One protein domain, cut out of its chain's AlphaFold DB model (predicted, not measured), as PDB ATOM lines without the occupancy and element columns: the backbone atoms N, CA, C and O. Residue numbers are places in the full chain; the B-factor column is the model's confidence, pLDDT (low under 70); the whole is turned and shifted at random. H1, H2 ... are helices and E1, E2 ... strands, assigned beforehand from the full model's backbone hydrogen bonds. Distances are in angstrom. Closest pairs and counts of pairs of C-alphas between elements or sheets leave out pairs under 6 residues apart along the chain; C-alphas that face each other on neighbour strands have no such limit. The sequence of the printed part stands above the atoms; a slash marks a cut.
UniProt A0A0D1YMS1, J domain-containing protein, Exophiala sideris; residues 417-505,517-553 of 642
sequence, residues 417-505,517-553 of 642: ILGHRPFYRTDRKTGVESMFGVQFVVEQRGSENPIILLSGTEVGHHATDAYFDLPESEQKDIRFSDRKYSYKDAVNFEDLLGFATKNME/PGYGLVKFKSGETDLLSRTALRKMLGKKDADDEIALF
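Overview. This is residues 417 to 505 and 517 to 553 of the 642 residues of the protein "J domain-containing protein" of Exophiala sideris (UniProt A0A0D1YMS1). Two small three-stranded sheets meet partly face to face with their strands crossed; the long E1 and E2 hairpin runs away from the other sheet. H1 and H2 sit on the first sheet, H4 and H5 cover one face of the second, and residues 469 to 486 make a long link to H3 beside H4. The printed part has 126 residues with five named helices and six named strands in the order E1 E2 E3 H1 H2 H3 E4 E5 E6 H4 H5, of mixed class. Both sheets, E1 - E2 - E3 and E4 - E5 - E6, are antiparallel. The whole is compact, with a radius of gyration of the C-alphas of 15.8 A and spans of 46 by 34 by 34 A.

Along the chain. Find C-alpha 417 at (126.780, 171.997, 153.852); E1, residues 417 to 426, runs 26.7 A to C-alpha 426 at (140.910, 163.430, 174.772). E2, residues 433 to 443, is 29.6 A long and bends by 56 degrees at residue 436; E3 is residues 451 to 455. H1 is residues 456 to 459, H2 461 to 468 and H3 487 to 491. E4, residues 493 to 500, is 18.3 A long and bends by 57 degrees at residue 497. E5 is residues 519 to 524, E6 529 to 533 and H4 534 to 540. H5, residues 543 to 551, runs 12.6 A to C-alpha 551 at (145.619, 183.678, 145.910).

Arrangement. Begin at E1, E2 and E3, a meander, each strand the antiparallel neighbour of the one before: look for N 421 and O 439 at 2.7 A, and N 440 and O 454 at 2.8 A. H1 and H2 are on the same face, at heights over the sheet of 7.2 A and 9.9 A. The second sheet, strongly twisted, shows N 497 and O 521 at 2.8 A, and N 520 and O 532 at 2.8 A. The sheets form a sandwich, two sheets face to face, their strands at 45 degrees; the closest C-alphas of E3 and E4, Ile 452 and Ala 500, are 4.6 A apart. H4 and H5 on one face of the second sheet make two layers, helices over a sheet; they touch at Arg 538 and Ala 546, their closest C-alphas, 5.3 A apart, with a steep tilt of 53 degrees, opposite ways. H3 touches H4, the closest C-alphas being Tyr 487 and Met 540 at 4.1 A. Every O i to N i+4 pair is within hydrogen-bond range in H2, H4 and H5; H3 has 0 of 1, with 1 of 2 O i to N i+3 pairs, and H1 is too short for an O i to N i+4 pair.

Size, cuts and confidence. The two C-alphas farthest apart, Lys 429 and Lys 525, are 49.7 A apart. Residues 506 to 516 are not printed; C-alphas 505 and 517 are 14.9 A apart across the cut. H2 to H3 is a long link. Mean pLDDT of the printed part is 83.2; residues 481 to 482, 502 to 505 and 517 are under 70.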
ATOM      1  N   ILE A 417     125.577 172.527 153.205       89.62
ATOM      2  CA  ILE A 417     126.780 171.997 153.852       89.62
ATOM      3  C   ILE A 417     127.441 170.979 152.906       89.62
ATOM      4  O   ILE A 417     126.846 169.970 152.529       89.62
ATOM      5  N   LEU A 418     128.686 171.244 152.505       86.94
ATOM      6  CA  LEU A 418     129.469 170.411 151.580       86.94
ATOM      7  C   LEU A 418     130.395 169.415 152.298       86.94
ATOM      8  O   LEU A 418     130.887 168.466 151.683       86.94
ATOM      9  N   GLY A 419     130.648 169.630 153.588       87.12
ATOM     10  CA  GLY A 419     131.440 168.748 154.441       87.12
ATOM     11  C   GLY A 419     131.699 169.360 155.816       87.12
ATOM     12  O   GLY A 419     131.530 170.564 156.015       87.12
ATOM     13  N   HIS A 420     132.124 168.528 156.760       90.06
ATOM     14  CA  HIS A 420     132.327 168.896 158.159       90.06
ATOM     15  C   HIS A 420     133.729 168.518 158.652       90.06
ATOM     16  O   HIS A 420     134.422 167.698 158.057       90.06
ATOM     17  N   ARG A 421     134.161 169.147 159.744       87.25
ATOM     18  CA  ARG A 421     135.478 168.996 160.365       87.25
ATOM     19  C   ARG A 421     135.320 168.960 161.889       87.25
ATOM     20  O   ARG A 421     135.332 170.021 162.521       87.25
ATOM     21  N   PRO A 422     135.169 167.774 162.493       86.12
ATOM     22  CA  PRO A 422     134.990 167.644 163.932       86.12
ATOM     23  C   PRO A 422     136.327 167.729 164.690       86.12
ATOM     24  O   PRO A 422     137.357 167.180 164.271       86.12
ATOM     25  N   PHE A 423     136.309 168.429 165.824       83.06
ATOM     26  CA  PHE A 423     137.445 168.612 166.728       83.06
ATOM     27  C   PHE A 423     137.232 167.806 168.009       83.06
ATOM     28  O   PHE A 423     136.214 167.964 168.680       83.06
ATOM     29  N   TYR A 424     138.216 166.986 168.377       85.19
ATOM     30  CA  TYR A 424     138.155 166.109 169.547       85.19
ATOM     31  C   TYR A 424     139.173 166.540 170.599       85.19
ATOM     32  O   TYR A 424     140.275 166.986 170.267       85.19
ATOM     33  N   ARG A 425     138.797 166.396 171.869       82.31
ATOM     34  CA  ARG A 425     139.655 166.585 173.038       82.31
ATOM     35  C   ARG A 425     139.606 165.294 173.844       82.31
ATOM     36  O   ARG A 425     138.571 164.957 174.412       82.31
ATOM     37  N   THR A 426     140.725 164.580 173.884       88.56
ATOM     38  CA  THR A 426     140.910 163.430 174.772       88.56
ATOM     39  C   THR A 426     140.990 163.932 176.214       88.56
ATOM     40  O   THR A 426     141.859 164.749 176.538       88.56
ATOM     41  N   ASP A 427     140.108 163.464 177.096       83.88
ATOM     42  CA  ASP A 427     140.282 163.688 178.530       83.88
ATOM     43  C   ASP A 427     141.478 162.869 179.044       83.88
ATOM     44  O   ASP A 427     141.572 161.659 178.836       83.88
ATOM     45  N   ARG A 428     142.393 163.535 179.757       76.88
ATOM     46  CA  ARG A 428     143.596 162.919 180.333       76.88
ATOM     47  C   ARG A 428     143.290 161.955 181.485       76.88
ATOM     48  O   ARG A 428     144.160 161.149 181.805       76.88
ATOM     49  N   LYS A 429     142.118 162.047 182.130       78.50
ATOM     50  CA  LYS A 429     141.734 161.183 183.263       78.50
ATOM     51  C   LYS A 429     141.047 159.892 182.810       78.50
ATOM     52  O   LYS A 429     141.391 158.823 183.307       78.50
ATOM     53  N   THR A 430     140.102 159.977 181.876       82.75
ATOM     54  CA  THR A 430     139.311 158.830 181.387       82.75
ATOM     55  C   THR A 430     139.822 158.223 180.079       82.75
ATOM     56  O   THR A 430     139.485 157.080 179.775       82.75
ATOM     57  N   GLY A 431     140.619 158.957 179.296       82.50
ATOM     58  CA  GLY A 431     141.050 158.547 177.955       82.50
ATOM     59  C   GLY A 431     139.956 158.632 176.882       82.50
ATOM     60  O   GLY A 431     140.191 158.213 175.752       82.50
ATOM     61  N   VAL A 432     138.771 159.156 177.214       87.31
ATOM     62  CA  VAL A 432     137.651 159.308 176.273       87.31
ATOM     63  C   VAL A 432     137.892 160.511 175.361       87.31
ATOM     64  O   VAL A 432     138.244 161.595 175.828       87.31
ATOM     65  N   GLU A 433     137.686 160.330 174.056       85.69
ATOM     66  CA  GLU A 433     137.715 161.413 173.072       85.69
ATOM     67  C   GLU A 433     136.321 162.020 172.898       85.69
ATOM     68  O   GLU A 433     135.449 161.432 172.259       85.69
ATOM     69  N   SER A 434     136.123 163.219 173.443       82.94
ATOM     70  CA  SER A 434     134.879 163.976 173.279       82.94
ATOM     71  C   SER A 434     135.025 164.999 172.156       82.94
ATOM     72  O   SER A 434     136.029 165.717 172.096       82.94
ATOM     73  N   MET A 435     134.024 165.110 171.279       82.56
ATOM     74  CA  MET A 435     133.967 166.217 170.322       82.56
ATOM     75  C   MET A 435     133.682 167.519 171.088       82.56
ATOM     76  O   MET A 435     132.712 167.585 171.839       82.56
ATOM     77  N   PHE A 436     134.523 168.543 170.925       82.06
ATOM     78  CA  PHE A 436     134.361 169.847 171.594       82.06
ATOM     79  C   PHE A 436     133.945 170.977 170.641       82.06
ATOM     80  O   PHE A 436     133.727 172.105 171.074       82.06
ATOM     81  N   GLY A 437     133.848 170.688 169.343       83.75
ATOM     82  CA  GLY A 437     133.387 171.631 168.335       83.75
ATOM     83  C   GLY A 437     133.485 171.064 166.923       83.75
ATOM     84  O   GLY A 437     134.091 170.016 166.689       83.75
ATOM     85  N   VAL A 438     132.912 171.788 165.966       88.31
ATOM     86  CA  VAL A 438     132.891 171.435 164.542       88.31
ATOM     87  C   VAL A 438     133.045 172.690 163.681       88.31
ATOM     88  O   VAL A 438     132.592 173.778 164.051       88.31
ATOM     89  N   GLN A 439     133.695 172.534 162.531       89.38
ATOM     90  CA  GLN A 439     133.640 173.477 161.414       89.38
ATOM     91  C   GLN A 439     132.946 172.832 160.214       89.38
ATOM     92  O   GLN A 439     133.077 171.630 160.002       89.38
ATOM     93  N   PHE A 440     132.268 173.634 159.404       89.31
ATOM     94  CA  PHE A 440     131.570 173.223 158.192       89.31
ATOM     95  C   PHE A 440     132.077 174.023 156.994       89.31
ATOM     96  O   PHE A 440     132.312 175.227 157.105       89.31
ATOM     97  N   VAL A 441     132.231 173.359 155.849       89.50
ATOM     98  CA  VAL A 441     132.396 174.033 154.554       89.50
ATOM     99  C   VAL A 441     131.017 174.159 153.923       89.50
ATOM    100  O   VAL A 441     130.324 173.153 153.761       89.50
ATOM    101  N   VAL A 442     130.620 175.384 153.588       88.88
ATOM    102  CA  VAL A 442     129.259 175.728 153.152       88.88
ATOM    103  C   VAL A 442     129.290 176.391 151.772       88.88
ATOM    104  O   VAL A 442     130.176 177.199 151.499       88.88
ATOM    105  N   GLU A 443     128.345 176.018 150.906       88.94
ATOM    106  CA  GLU A 443     128.121 176.554 149.555       88.94
ATOM    107  C   GLU A 443     127.462 177.940 149.620       88.94
ATOM    108  O   GLU A 443     126.259 178.043 149.868       88.94
ATOM    109  N   GLN A 444     128.231 178.994 149.342       83.00
ATOM    110  CA  GLN A 444     127.710 180.358 149.238       83.00
ATOM    111  C   GLN A 444     127.240 180.650 147.813       83.00
ATOM    112  O   GLN A 444     127.953 180.409 146.836       83.00
ATOM    113  N   ARG A 445     126.029 181.198 147.677       76.06
ATOM    114  CA  ARG A 445     125.411 181.473 146.371       76.06
ATOM    115  C   ARG A 445     125.463 182.956 146.026       76.06
ATOM    116  O   ARG A 445     124.720 183.752 146.588       76.06
ATOM    117  N   GLY A 446     126.291 183.301 145.039       72.75
ATOM    118  CA  GLY A 446     126.406 184.660 144.491       72.75
ATOM    119  C   GLY A 446     127.655 185.435 144.922       72.75
ATOM    120  O   GLY A 446     127.819 186.579 144.507       72.75
ATOM    121  N   SER A 447     128.541 184.828 145.711       76.19
ATOM    122  CA  SER A 447     129.890 185.326 145.999       76.19
ATOM    123  C   SER A 447     130.894 184.916 144.909       76.19
ATOM    124  O   SER A 447     130.719 183.901 144.238       76.19
ATOM    125  N   GLU A 448     131.987 185.675 144.761       75.31
ATOM    126  CA  GLU A 448     133.114 185.313 143.876       75.31
ATOM    127  C   GLU A 448     133.865 184.060 144.365       75.31
ATOM    128  O   GLU A 448     134.437 183.316 143.573       75.31
ATOM    129  N   ASN A 449     133.829 183.806 145.676       83.88
ATOM    130  CA  ASN A 449     134.313 182.583 146.304       83.88
ATOM    131  C   ASN A 449     133.096 181.768 146.794       83.88
ATOM    132  O   ASN A 449     132.489 182.148 147.799       83.88
ATOM    133  N   PRO A 450     132.697 180.682 146.106       84.69
ATOM    134  CA  PRO A 450     131.450 179.962 146.376       84.69
ATOM    135  C   PRO A 450     131.508 179.034 147.600       84.69
ATOM    136  O   PRO A 450     130.568 178.269 147.821       84.69
ATOM    137  N   ILE A 451     132.590 179.053 148.392       89.00
ATOM    138  CA  ILE A 451     132.674 178.293 149.647       89.00
ATOM    139  C   ILE A 451     133.228 179.111 150.819       89.00
ATOM    140  O   ILE A 451     134.243 179.797 150.702       89.00
ATOM    141  N   ILE A 452     132.604 178.950 151.986       86.75
ATOM    142  CA  ILE A 452     133.022 179.547 153.265       86.75
ATOM    143  C   ILE A 452     133.288 178.466 154.323       86.75
ATOM    144  O   ILE A 452     132.804 177.339 154.204       86.75
ATOM    145  N   LEU A 453     134.081 178.794 155.350       88.12
ATOM    146  CA  LEU A 453     134.354 177.931 156.503       88.12
ATOM    147  C   LEU A 453     133.691 178.519 157.757       88.12
ATOM    148  O   LEU A 453     134.239 179.439 158.362       88.12
ATOM    149  N   LEU A 454     132.549 177.963 158.158       86.94
ATOM    150  CA  LEU A 454     131.796 178.375 159.348       86.94
ATOM    151  C   LEU A 454     132.037 177.410 160.518       86.94
ATOM    152  O   LEU A 454     132.423 176.257 160.329       86.94
ATOM    153  N   SER A 455     131.810 177.862 161.745       88.56
ATOM    154  CA  SER A 455     131.693 177.015 162.941       88.56
ATOM    155  C   SER A 455     130.267 176.482 163.114       88.56
ATOM    156  O   SER A 455     129.316 177.070 162.604       88.56
ATOM    157  N   GLY A 456     130.082 175.411 163.895       83.62
ATOM    158  CA  GLY A 456     128.735 174.933 164.261       83.62
ATOM    159  C   GLY A 456     127.876 175.982 164.988       83.62
ATOM    160  O   GLY A 456     126.655 175.990 164.861       83.62
ATOM    161  N   THR A 457     128.505 176.934 165.683       85.06
ATOM    162  CA  THR A 457     127.825 178.094 166.280       85.06
ATOM    163  C   THR A 457     127.341 179.119 165.251       85.06
ATOM    164  O   THR A 457     126.307 179.737 165.478       85.06
ATOM    165  N   GLU A 458     128.045 179.282 164.126       84.88
ATOM    166  CA  GLU A 458     127.655 180.183 163.025       84.88
ATOM    167  C   GLU A 458     126.644 179.522 162.071       84.88
ATOM    168  O   GLU A 458     125.736 180.189 161.594       84.88
ATOM    169  N   VAL A 459     126.745 178.204 161.849       84.81
ATOM    170  CA  VAL A 459     125.743 177.389 161.122       84.81
ATOM    171  C   VAL A 459     124.444 177.212 161.922       84.81
ATOM    172  O   VAL A 459     123.390 176.933 161.349       84.81
ATOM    173  N   GLY A 460     124.523 177.368 163.245       85.06
ATOM    174  CA  GLY A 460     123.432 177.171 164.191       85.06
ATOM    175  C   GLY A 460     123.394 175.751 164.760       85.06
ATOM    176  O   GLY A 460     123.553 174.758 164.047       85.06
ATOM    177  N   HIS A 461     123.129 175.648 166.067       82.38
ATOM    178  CA  HIS A 461     123.097 174.373 166.795       82.38
ATOM    179  C   HIS A 461     122.117 173.368 166.169       82.38
ATOM    180  O   HIS A 461     122.518 172.269 165.826       82.38
ATOM    181  N   HIS A 462     120.871 173.767 165.884       82.06
ATOM    182  CA  HIS A 462     119.874 172.854 165.305       82.06
ATOM    183  C   HIS A 462     120.216 172.334 163.897       82.06
ATOM    184  O   HIS A 462     119.805 171.231 163.550       82.06
ATOM    185  N   ALA A 463     120.957 173.104 163.094       85.00
ATOM    186  CA  ALA A 463     121.452 172.655 161.791       85.00
ATOM    187  C   ALA A 463     122.698 171.760 161.941       85.00
ATOM    188  O   ALA A 463     122.855 170.792 161.203       85.00
ATOM    189  N   THR A 464     123.538 172.039 162.943       86.12
ATOM    190  CA  THR A 464     124.669 171.186 163.344       86.12
ATOM    191  C   THR A 464     124.187 169.811 163.812       86.12
ATOM    192  O   THR A 464     124.655 168.799 163.296       86.12
ATOM    193  N   ASP A 465     123.219 169.769 164.731       85.38
ATOM    194  CA  ASP A 465     122.620 168.535 165.248       85.38
ATOM    195  C   ASP A 465     121.977 167.734 164.101       85.38
ATOM    196  O   ASP A 465     122.310 166.571 163.885       85.38
ATOM    197  N   ALA A 466     121.149 168.391 163.276       84.94
ATOM    198  CA  ALA A 466     120.484 167.760 162.134       84.94
ATOM    199  C   ALA A 466     121.446 167.287 161.024       84.94
ATOM    200  O   ALA A 466     121.072 166.424 160.232       84.94
ATOM    201  N   TYR A 467     122.668 167.826 160.942       87.00
ATOM    202  CA  TYR A 467     123.721 167.285 160.076       87.00
ATOM    203  C   TYR A 467     124.322 165.999 160.661       87.00
ATOM    204  O   TYR A 467     124.578 165.056 159.918       87.00
ATOM    205  N   PHE A 468     124.526 165.931 161.979       86.69
ATOM    206  CA  PHE A 468     125.031 164.724 162.644       86.69
ATOM    207  C   PHE A 468     123.976 163.608 162.790       86.69
ATOM    208  O   PHE A 468     124.355 162.450 162.962       86.69
ATOM    209  N   ASP A 469     122.687 163.927 162.639       86.06
ATOM    210  CA  ASP A 469     121.588 162.956 162.486       86.06
ATOM    211  C   ASP A 469     121.531 162.292 161.084       86.06
ATOM    212  O   ASP A 469     120.793 161.321 160.891       86.06
ATOM    213  N   LEU A 470     122.284 162.787 160.087       85.38
ATOM    214  CA  LEU A 470     122.391 162.152 158.761       85.38
ATOM    215  C   LEU A 470     123.116 160.795 158.838       85.38
ATOM    216  O   LEU A 470     123.963 160.600 159.712       85.38
ATOM    217  N   PRO A 471     122.887 159.858 157.899       84.56
ATOM    218  CA  PRO A 471     123.717 158.661 157.803       84.56
ATOM    219  C   PRO A 471     125.184 159.026 157.510       84.56
ATOM    220  O   PRO A 471     125.469 159.945 156.745       84.56
ATOM    221  N   GLU A 472     126.127 158.260 158.064       79.12
ATOM    222  CA  GLU A 472     127.578 158.498 157.939       79.12
ATOM    223  C   GLU A 472     128.056 158.588 156.472       79.12
ATOM    224  O   GLU A 472     128.982 159.331 156.158       79.12
ATOM    225  N   SER A 473     127.360 157.924 155.540       78.94
ATOM    226  CA  SER A 473     127.592 158.014 154.089       78.94
ATOM    227  C   SER A 473     127.341 159.397 153.470       78.94
ATOM    228  O   SER A 473     127.792 159.652 152.355       78.94
ATOM    229  N   GLU A 474     126.609 160.274 154.156       79.81
ATOM    230  CA  GLU A 474     126.341 161.662 153.753       79.81
ATOM    231  C   GLU A 474     127.188 162.664 154.572       79.81
ATOM    232  O   GLU A 474     127.422 163.797 154.138       79.81
ATOM    233  N   GLN A 475     127.742 162.235 155.714       82.94
ATOM    234  CA  GLN A 475     128.604 163.040 156.586       82.94
ATOM    235  C   GLN A 475     130.069 163.074 156.110       82.94
ATOM    236  O   GLN A 475     130.954 162.414 156.653       82.94
ATOM    237  N   LYS A 476     130.371 163.900 155.106       84.38
ATOM    238  CA  LYS A 476     131.736 164.047 154.567       84.38
ATOM    239  C   LYS A 476     132.703 164.715 155.566       84.38
ATOM    240  O   LYS A 476     132.697 165.941 155.686       84.38
ATOM    241  N   ASP A 477     133.547 163.940 156.254       84.69
ATOM    242  CA  ASP A 477     134.629 164.456 157.116       84.69
ATOM    243  C   ASP A 477     135.836 164.927 156.284       84.69
ATOM    244  O   ASP A 477     136.653 164.139 155.808       84.69
ATOM    245  N   ILE A 478     136.002 166.242 156.152       83.56
ATOM    246  CA  ILE A 478     137.052 166.855 155.321       83.56
ATOM    247  C   ILE A 478     138.471 166.710 155.906       83.56
ATOM    248  O   ILE A 478     139.442 167.183 155.308       83.56
ATOM    249  N   ARG A 479     138.638 166.081 157.078       74.81
ATOM    250  CA  ARG A 479     139.960 165.720 157.628       74.81
ATOM    251  C   ARG A 479     140.579 164.529 156.896       74.81
ATOM    252  O   ARG A 479     141.808 164.452 156.823       74.81
ATOM    253  N   PHE A 480     139.756 163.637 156.344       70.56
ATOM    254  CA  PHE A 480     140.185 162.394 155.709       70.56
ATOM    255  C   PHE A 480     139.606 162.289 154.295       70.56
ATOM    256  O   PHE A 480     138.414 162.097 154.113       70.56
ATOM    257  N   SER A 481     140.460 162.388 153.274       68.75
ATOM    258  CA  SER A 481     140.066 162.073 151.900       68.75
ATOM    259  C   SER A 481     140.311 160.590 151.616       68.75
ATOM    260  O   SER A 481     141.452 160.127 151.717       68.75
ATOM    261  N   ASP A 482     139.275 159.851 151.206       67.88
ATOM    262  CA  ASP A 482     139.390 158.429 150.825       67.88
ATOM    263  C   ASP A 482     140.437 158.220 149.720       67.88
ATOM    264  O   ASP A 482     141.214 157.260 149.712       67.88
ATOM    265  N   ARG A 483     140.498 159.183 148.794       76.44
ATOM    266  CA  ARG A 483     141.520 159.273 147.753       76.44
ATOM    267  C   ARG A 483     142.803 159.897 148.310       76.44
ATOM    268  O   ARG A 483     142.794 160.958 148.937       76.44
ATOM    269  N   LYS A 484     143.940 159.248 148.039       79.06
ATOM    270  CA  LYS A 484     145.283 159.707 148.433       79.06
ATOM    271  C   LYS A 484     145.958 160.454 147.286       79.06
ATOM    272  O   LYS A 484     146.692 159.859 146.500       79.06
ATOM    273  N   TYR A 485     145.718 161.757 147.239       81.50
ATOM    274  CA  TYR A 485     146.183 162.649 146.180       81.50
ATOM    275  C   TYR A 485     147.710 162.832 146.112       81.50
ATOM    276  O   TYR A 485     148.402 162.947 147.132       81.50
ATOM    277  N   SER A 486     148.220 162.876 144.882       82.81
ATOM    278  CA  SER A 486     149.634 162.887 144.499       82.81
ATOM    279  C   SER A 486     149.862 163.731 143.235       82.81
ATOM    280  O   SER A 486     148.923 164.080 142.522       82.81
ATOM    281  N   TYR A 487     151.121 164.016 142.898       83.56
ATOM    282  CA  TYR A 487     151.492 164.835 141.732       83.56
ATOM    283  C   TYR A 487     150.991 164.255 140.394       83.56
ATOM    284  O   TYR A 487     150.749 164.979 139.434       83.56
ATOM    285  N   LYS A 488     150.776 162.933 140.329       82.94
ATOM    286  CA  LYS A 488     150.191 162.266 139.151       82.94
ATOM    287  C   LYS A 488     148.756 162.722 138.864       82.94
ATOM    288  O   LYS A 488     148.354 162.746 137.704       82.94
ATOM    289  N   ASP A 489     148.012 163.119 139.893       84.00
ATOM    290  CA  ASP A 489     146.599 163.489 139.785       84.00
ATOM    291  C   ASP A 489     146.408 164.926 139.268       84.00
ATOM    292  O   ASP A 489     145.311 165.287 138.845       84.00
ATOM    293  N   ALA A 490     147.482 165.726 139.193       82.44
ATOM    294  CA  ALA A 490     147.476 167.044 138.550       82.44
ATOM    295  C   ALA A 490     147.094 166.983 137.059       82.44
ATOM    296  O   ALA A 490     146.541 167.938 136.521       82.44
ATOM    297  N   VAL A 491     147.304 165.842 136.388       85.19
ATOM    298  CA  VAL A 491     146.827 165.629 135.008       85.19
ATOM    299  C   VAL A 491     145.294 165.696 134.932       85.19
ATOM    300  O   VAL A 491     144.753 166.172 133.931       85.19
ATOM    301  N   ASN A 492     144.602 165.295 136.003       85.50
ATOM    302  CA  ASN A 492     143.142 165.262 136.098       85.50
ATOM    303  C   ASN A 492     142.540 166.551 136.678       85.50
ATOM    304  O   ASN A 492     141.339 166.751 136.524       85.50
ATOM    305  N   PHE A 493     143.333 167.416 137.318       88.44
ATOM    306  CA  PHE A 493     142.889 168.741 137.770       88.44
ATOM    307  C   PHE A 493     142.394 169.566 136.576       88.44
ATOM    308  O   PHE A 493     143.060 169.600 135.538       88.44
ATOM    309  N   GLU A 494     141.229 170.194 136.697       88.88
ATOM    310  CA  GLU A 494     140.715 171.146 135.709       88.88
ATOM    311  C   GLU A 494     140.822 172.572 136.241       88.88
ATOM    312  O   GLU A 494     141.431 173.404 135.577       88.88
ATOM    313  N   ASP A 495     140.257 172.820 137.427       87.62
ATOM    314  CA  ASP A 495     140.096 174.161 137.990       87.62
ATOM    315  C   ASP A 495     139.910 174.123 139.524       87.62
ATOM    316  O   ASP A 495     139.472 173.109 140.090       87.62
ATOM    317  N   LEU A 496     140.204 175.233 140.200       89.38
ATOM    318  CA  LEU A 496     139.873 175.479 141.605       89.38
ATOM    319  C   LEU A 496     138.663 176.420 141.635       89.38
ATOM    320  O   LEU A 496     138.783 177.581 141.286       89.38
ATOM    321  N   LEU A 497     137.497 175.932 142.063       87.38
ATOM    322  CA  LEU A 497     136.241 176.694 142.011       87.38
ATOM    323  C   LEU A 497     136.060 177.673 143.179       87.38
ATOM    324  O   LEU A 497     135.232 178.570 143.095       87.38
ATOM    325  N   GLY A 498     136.775 177.473 144.287       86.19
ATOM    326  CA  GLY A 498     136.664 178.282 145.501       86.19
ATOM    327  C   GLY A 498     137.595 177.788 146.602       86.19
ATOM    328  O   GLY A 498     138.065 176.646 146.554       86.19
ATOM    329  N   PHE A 499     137.857 178.619 147.612       87.94
ATOM    330  CA  PHE A 499     138.733 178.270 148.734       87.94
ATOM    331  C   PHE A 499     138.256 178.853 150.070       87.94
ATOM    332  O   PHE A 499     138.331 180.056 150.312       87.94
ATOM    333  N   ALA A 500     137.839 177.979 150.981       86.12
ATOM    334  CA  ALA A 500     137.356 178.330 152.307       86.12
ATOM    335  C   ALA A 500     138.495 178.321 153.346       86.12
ATOM    336  O   ALA A 500     139.229 177.341 153.481       86.12
ATOM    337  N   THR A 501     138.618 179.394 154.128       83.00
ATOM    338  CA  THR A 501     139.498 179.508 155.306       83.00
ATOM    339  C   THR A 501     138.837 180.412 156.345       83.00
ATOM    340  O   THR A 501     137.986 181.224 155.992       83.00
ATOM    341  N   LYS A 502     139.239 180.314 157.618       69.12
ATOM    342  CA  LYS A 502     138.866 181.325 158.622       69.12
ATOM    343  C   LYS A 502     139.560 182.659 158.286       69.12
ATOM    344  O   LYS A 502     140.683 182.624 157.778       69.12
ATOM    345  N   ASN A 503     138.878 183.781 158.548       52.03
ATOM    346  CA  ASN A 503     139.227 185.148 158.126       52.03
ATOM    347  C   ASN A 503     140.736 185.449 158.126       52.03
ATOM    348  O   ASN A 503     141.397 185.346 159.158       52.03
ATOM    349  N   MET A 504     141.256 185.881 156.974       48.06
ATOM    350  CA  MET A 504     142.637 186.347 156.823       48.06
ATOM    351  C   MET A 504     142.692 187.877 156.781       48.06
ATOM    352  O   MET A 504     142.733 188.469 155.707       48.06
ATOM    353  N   GLU A 505     142.763 188.517 157.949       39.97
ATOM    354  CA  GLU A 505     143.183 189.929 158.045       39.97
ATOM    355  C   GLU A 505     144.716 190.090 157.925       39.97
ATOM    356  O   GLU A 505     145.229 191.200 157.819       39.97
ATOM    357  N   PRO A 517     143.860 176.117 158.571       69.31
ATOM    358  CA  PRO A 517     143.521 175.025 157.671       69.31
ATOM    359  C   PRO A 517     142.453 175.498 156.686       69.31
ATOM    360  O   PRO A 517     141.303 175.708 157.065       69.31
ATOM    361  N   GLY A 518     142.858 175.666 155.428       82.44
ATOM    362  CA  GLY A 518     141.965 176.016 154.330       82.44
ATOM    363  C   GLY A 518     141.705 174.850 153.375       82.44
ATOM    364  O   GLY A 518     142.552 173.955 153.215       82.44
ATOM    365  N   TYR A 519     140.534 174.887 152.747       88.69
ATOM    366  CA  TYR A 519     139.949 173.829 151.929       88.69
ATOM    367  C   TYR A 519     139.483 174.403 150.591       88.69
ATOM    368  O   TYR A 519     138.696 175.342 150.569       88.69
ATOM    369  N   GLY A 520     139.964 173.845 149.484       87.44
ATOM    370  CA  GLY A 520     139.549 174.217 148.135       87.44
ATOM    371  C   GLY A 520     138.493 173.271 147.578       87.44
ATOM    372  O   GLY A 520     138.629 172.056 147.726       87.44
ATOM    373  N   LEU A 521     137.479 173.817 146.906       89.50
ATOM    374  CA  LEU A 521     136.556 173.047 146.074       89.50
ATOM    375  C   LEU A 521     137.175 172.911 144.682       89.50
ATOM    376  O   LEU A 521     137.255 173.883 143.939       89.50
ATOM    377  N   VAL A 522     137.644 171.716 144.337       89.50
ATOM    378  CA  VAL A 522     138.336 171.444 143.070       89.50
ATOM    379  C   VAL A 522     137.417 170.743 142.091       89.50
ATOM    380  O   VAL A 522     136.669 169.842 142.472       89.50
ATOM    381  N   LYS A 523     137.530 171.123 140.818       91.00
ATOM    382  CA  LYS A 523     136.938 170.436 139.676       91.00
ATOM    383  C   LYS A 523     137.993 169.584 138.972       91.00
ATOM    384  O   LYS A 523     139.094 170.048 138.670       91.00
ATOM    385  N   PHE A 524     137.641 168.339 138.675       89.50
ATOM    386  CA  PHE A 524     138.437 167.442 137.843       89.50
ATOM    387  C   PHE A 524     137.871 167.369 136.425       89.50
ATOM    388  O   PHE A 524     136.664 167.466 136.221       89.50
ATOM    389  N   LYS A 525     138.736 167.068 135.450       88.38
ATOM    390  CA  LYS A 525     138.397 166.912 134.021       88.38
ATOM    391  C   LYS A 525     137.385 165.789 133.725       88.38
ATOM    392  O   LYS A 525     136.923 165.659 132.597       88.38
ATOM    393  N   SER A 526     137.050 164.967 134.721       84.38
ATOM    394  CA  SER A 526     135.944 164.000 134.705       84.38
ATOM    395  C   SER A 526     134.561 164.639 134.910       84.38
ATOM    396  O   SER A 526     133.556 163.944 134.776       84.38
ATOM    397  N   GLY A 527     134.493 165.926 135.266       82.31
ATOM    398  CA  GLY A 527     133.283 166.608 135.741       82.31
ATOM    399  C   GLY A 527     133.002 166.411 137.239       82.31
ATOM    400  O   GLY A 527     132.033 166.962 137.753       82.31
ATOM    401  N   GLU A 528     133.834 165.641 137.942       85.94
ATOM    402  CA  GLU A 528     133.726 165.391 139.382       85.94
ATOM    403  C   GLU A 528     134.266 166.580 140.197       85.94
ATOM    404  O   GLU A 528     135.255 167.206 139.804       85.94
ATOM    405  N   THR A 529     133.651 166.872 141.346       87.38
ATOM    406  CA  THR A 529     134.115 167.901 142.292       87.38
ATOM    407  C   THR A 529     134.440 167.308 143.664       87.38
ATOM    408  O   THR A 529     133.744 166.418 144.152       87.38
ATOM    409  N   ASP A 530     135.506 167.797 144.307       87.00
ATOM    410  CA  ASP A 530     135.946 167.326 145.629       87.00
ATOM    411  C   ASP A 530     136.457 168.473 146.518       87.00
ATOM    412  O   ASP A 530     136.883 169.518 146.023       87.00
ATOM    413  N   LEU A 531     136.431 168.271 147.838       88.56
ATOM    414  CA  LEU A 531     136.961 169.211 148.829       88.56
ATOM    415  C   LEU A 531     138.360 168.772 149.265       88.56
ATOM    416  O   LEU A 531     138.530 167.776 149.966       88.56
ATOM    417  N   LEU A 532     139.368 169.552 148.882       87.19
ATOM    418  CA  LEU A 532     140.773 169.258 149.130       87.19
ATOM    419  C   LEU A 532     141.381 170.240 150.126       87.19
ATOM    420  O   LEU A 532     141.368 171.451 149.922       87.19
ATOM    421  N   SER A 533     142.016 169.726 151.180       88.06
ATOM    422  CA  SER A 533     142.856 170.573 152.036       88.06
ATOM    423  C   SER A 533     144.000 171.212 151.231       88.06
ATOM    424  O   SER A 533     144.543 170.598 150.306       88.06
ATOM    425  N   ARG A 534     144.468 172.398 151.642       85.31
ATOM    426  CA  ARG A 534     145.665 173.060 151.068       85.31
ATOM    427  C   ARG A 534     146.896 172.142 150.989       85.31
ATOM    428  O   ARG A 534     147.744 172.304 150.116       85.31
ATOM    429  N   THR A 535     147.003 171.161 151.884       84.62
ATOM    430  CA  THR A 535     148.082 170.158 151.881       84.62
ATOM    431  C   THR A 535     147.908 169.099 150.786       84.62
ATOM    432  O   THR A 535     148.912 168.612 150.272       84.62
ATOM    433  N   ALA A 536     146.676 168.746 150.407       86.00
ATOM    434  CA  ALA A 536     146.398 167.872 149.263       86.00
ATOM    435  C   ALA A 536     146.599 168.618 147.932       86.00
ATOM    436  O   ALA A 536     147.336 168.131 147.077       86.00
ATOM    437  N   LEU A 537     146.079 169.848 147.813       86.00
ATOM    438  CA  LEU A 537     146.322 170.744 146.671       86.00
ATOM    439  C   LEU A 537     147.822 170.890 146.359       86.00
ATOM    440  O   LEU A 537     148.265 170.588 145.252       86.00
ATOM    441  N   ARG A 538     148.632 171.235 147.370       87.88
ATOM    442  CA  ARG A 538     150.098 171.352 147.243       87.88
ATOM    443  C   ARG A 538     150.826 170.031 146.943       87.88
ATOM    444  O   ARG A 538     151.986 170.077 146.537       87.88
ATOM    445  N   LYS A 539     150.199 168.866 147.159       86.81
ATOM    446  CA  LYS A 539     150.733 167.548 146.750       86.81
ATOM    447  C   LYS A 539     150.399 167.207 145.298       86.81
ATOM    448  O   LYS A 539     151.154 166.451 144.694       86.81
ATOM    449  N   MET A 540     149.302 167.745 144.763       87.19
ATOM    450  CA  MET A 540     148.927 167.622 143.355       87.19
ATOM    451  C   MET A 540     149.707 168.620 142.500       87.19
ATOM    452  O   MET A 540     150.579 168.216 141.742       87.19
ATOM    453  N   LEU A 541     149.440 169.918 142.656       85.69
ATOM    454  CA  LEU A 541     149.978 170.971 141.784       85.69
ATOM    455  C   LEU A 541     151.414 171.388 142.153       85.69
ATOM    456  O   LEU A 541     152.075 172.093 141.405       85.69
ATOM    457  N   GLY A 542     151.914 170.960 143.315       84.44
ATOM    458  CA  GLY A 542     153.152 171.476 143.897       84.44
ATOM    459  C   GLY A 542     152.911 172.698 144.790       84.44
ATOM    460  O   GLY A 542     151.805 173.224 144.883       84.44
ATOM    461  N   LYS A 543     153.949 173.135 145.522       80.50
ATOM    462  CA  LYS A 543     153.785 174.160 146.569       80.50
ATOM    463  C   LYS A 543     153.371 175.522 146.006       80.50
ATOM    464  O   LYS A 543     152.467 176.130 146.564       80.50
ATOM    465  N   LYS A 544     154.093 176.006 144.988       80.38
ATOM    466  CA  LYS A 544     153.937 177.366 144.460       80.38
ATOM    467  C   LYS A 544     152.602 177.492 143.739       80.38
ATOM    468  O   LYS A 544     151.768 178.269 144.167       80.38
ATOM    469  N   ASP A 545     152.400 176.665 142.728       84.69
ATOM    470  CA  ASP A 545     151.267 176.748 141.814       84.69
ATOM    471  C   ASP A 545     149.938 176.614 142.588       84.69
ATOM    472  O   ASP A 545     149.052 177.443 142.434       84.69
ATOM    473  N   ALA A 546     149.849 175.698 143.565       84.56
ATOM    474  CA  ALA A 546     148.696 175.624 144.469       84.56
ATOM    475  C   ALA A 546     148.494 176.862 145.368       84.56
ATOM    476  O   ALA A 546     147.364 177.143 145.747       84.56
ATOM    477  N   ASP A 547     149.555 177.565 145.778       83.69
ATOM    478  CA  ASP A 547     149.433 178.811 146.548       83.69
ATOM    479  C   ASP A 547     149.066 180.008 145.648       83.69
ATOM    480  O   ASP A 547     148.335 180.887 146.103       83.69
ATOM    481  N   ASP A 548     149.540 180.023 144.396       80.94
ATOM    482  CA  ASP A 548     149.227 181.041 143.385       80.94
ATOM    483  C   ASP A 548     147.739 180.944 142.961       80.94
ATOM    484  O   ASP A 548     147.053 181.964 142.963       80.94
ATOM    485  N   GLU A 549     147.204 179.737 142.715       84.75
ATOM    486  CA  GLU A 549     145.766 179.508 142.441       84.75
ATOM    487  C   GLU A 549     144.876 179.920 143.629       84.75
ATOM    488  O   GLU A 549     143.858 180.591 143.465       84.75
ATOM    489  N   ILE A 550     145.272 179.577 144.864       85.25
ATOM    490  CA  ILE A 550     144.533 179.983 146.074       85.25
ATOM    491  C   ILE A 550     144.495 181.513 146.214       85.25
ATOM    492  O   ILE A 550     143.502 182.053 146.697       85.25
ATOM    493  N   ALA A 551     145.547 182.223 145.794       80.38
ATOM    494  CA  ALA A 551     145.619 183.678 145.910       80.38
ATOM    495  C   ALA A 551     144.605 184.421 145.019       80.38
ATOM    496  O   ALA A 551     144.315 185.584 145.303       80.38
ATOM    497  N   LEU A 552     144.030 183.772 143.999       81.44
ATOM    498  CA  LEU A 552     142.965 184.352 143.170       81.44
ATOM    499  C   LEU A 552     141.674 184.608 143.971       81.44
ATOM    500  O   LEU A 552     140.973 185.578 143.706       81.44
ATOM    501  N   PHE A 553     141.406 183.797 145.000       78.62
ATOM    502  CA  PHE A 553     140.211 183.894 145.854       78.62
ATOM    503  C   PHE A 553     140.331 184.907 147.001       78.62
ATOM    504  O   PHE A 553     139.381 185.096 147.761       78.62
TER     505      PHE A 553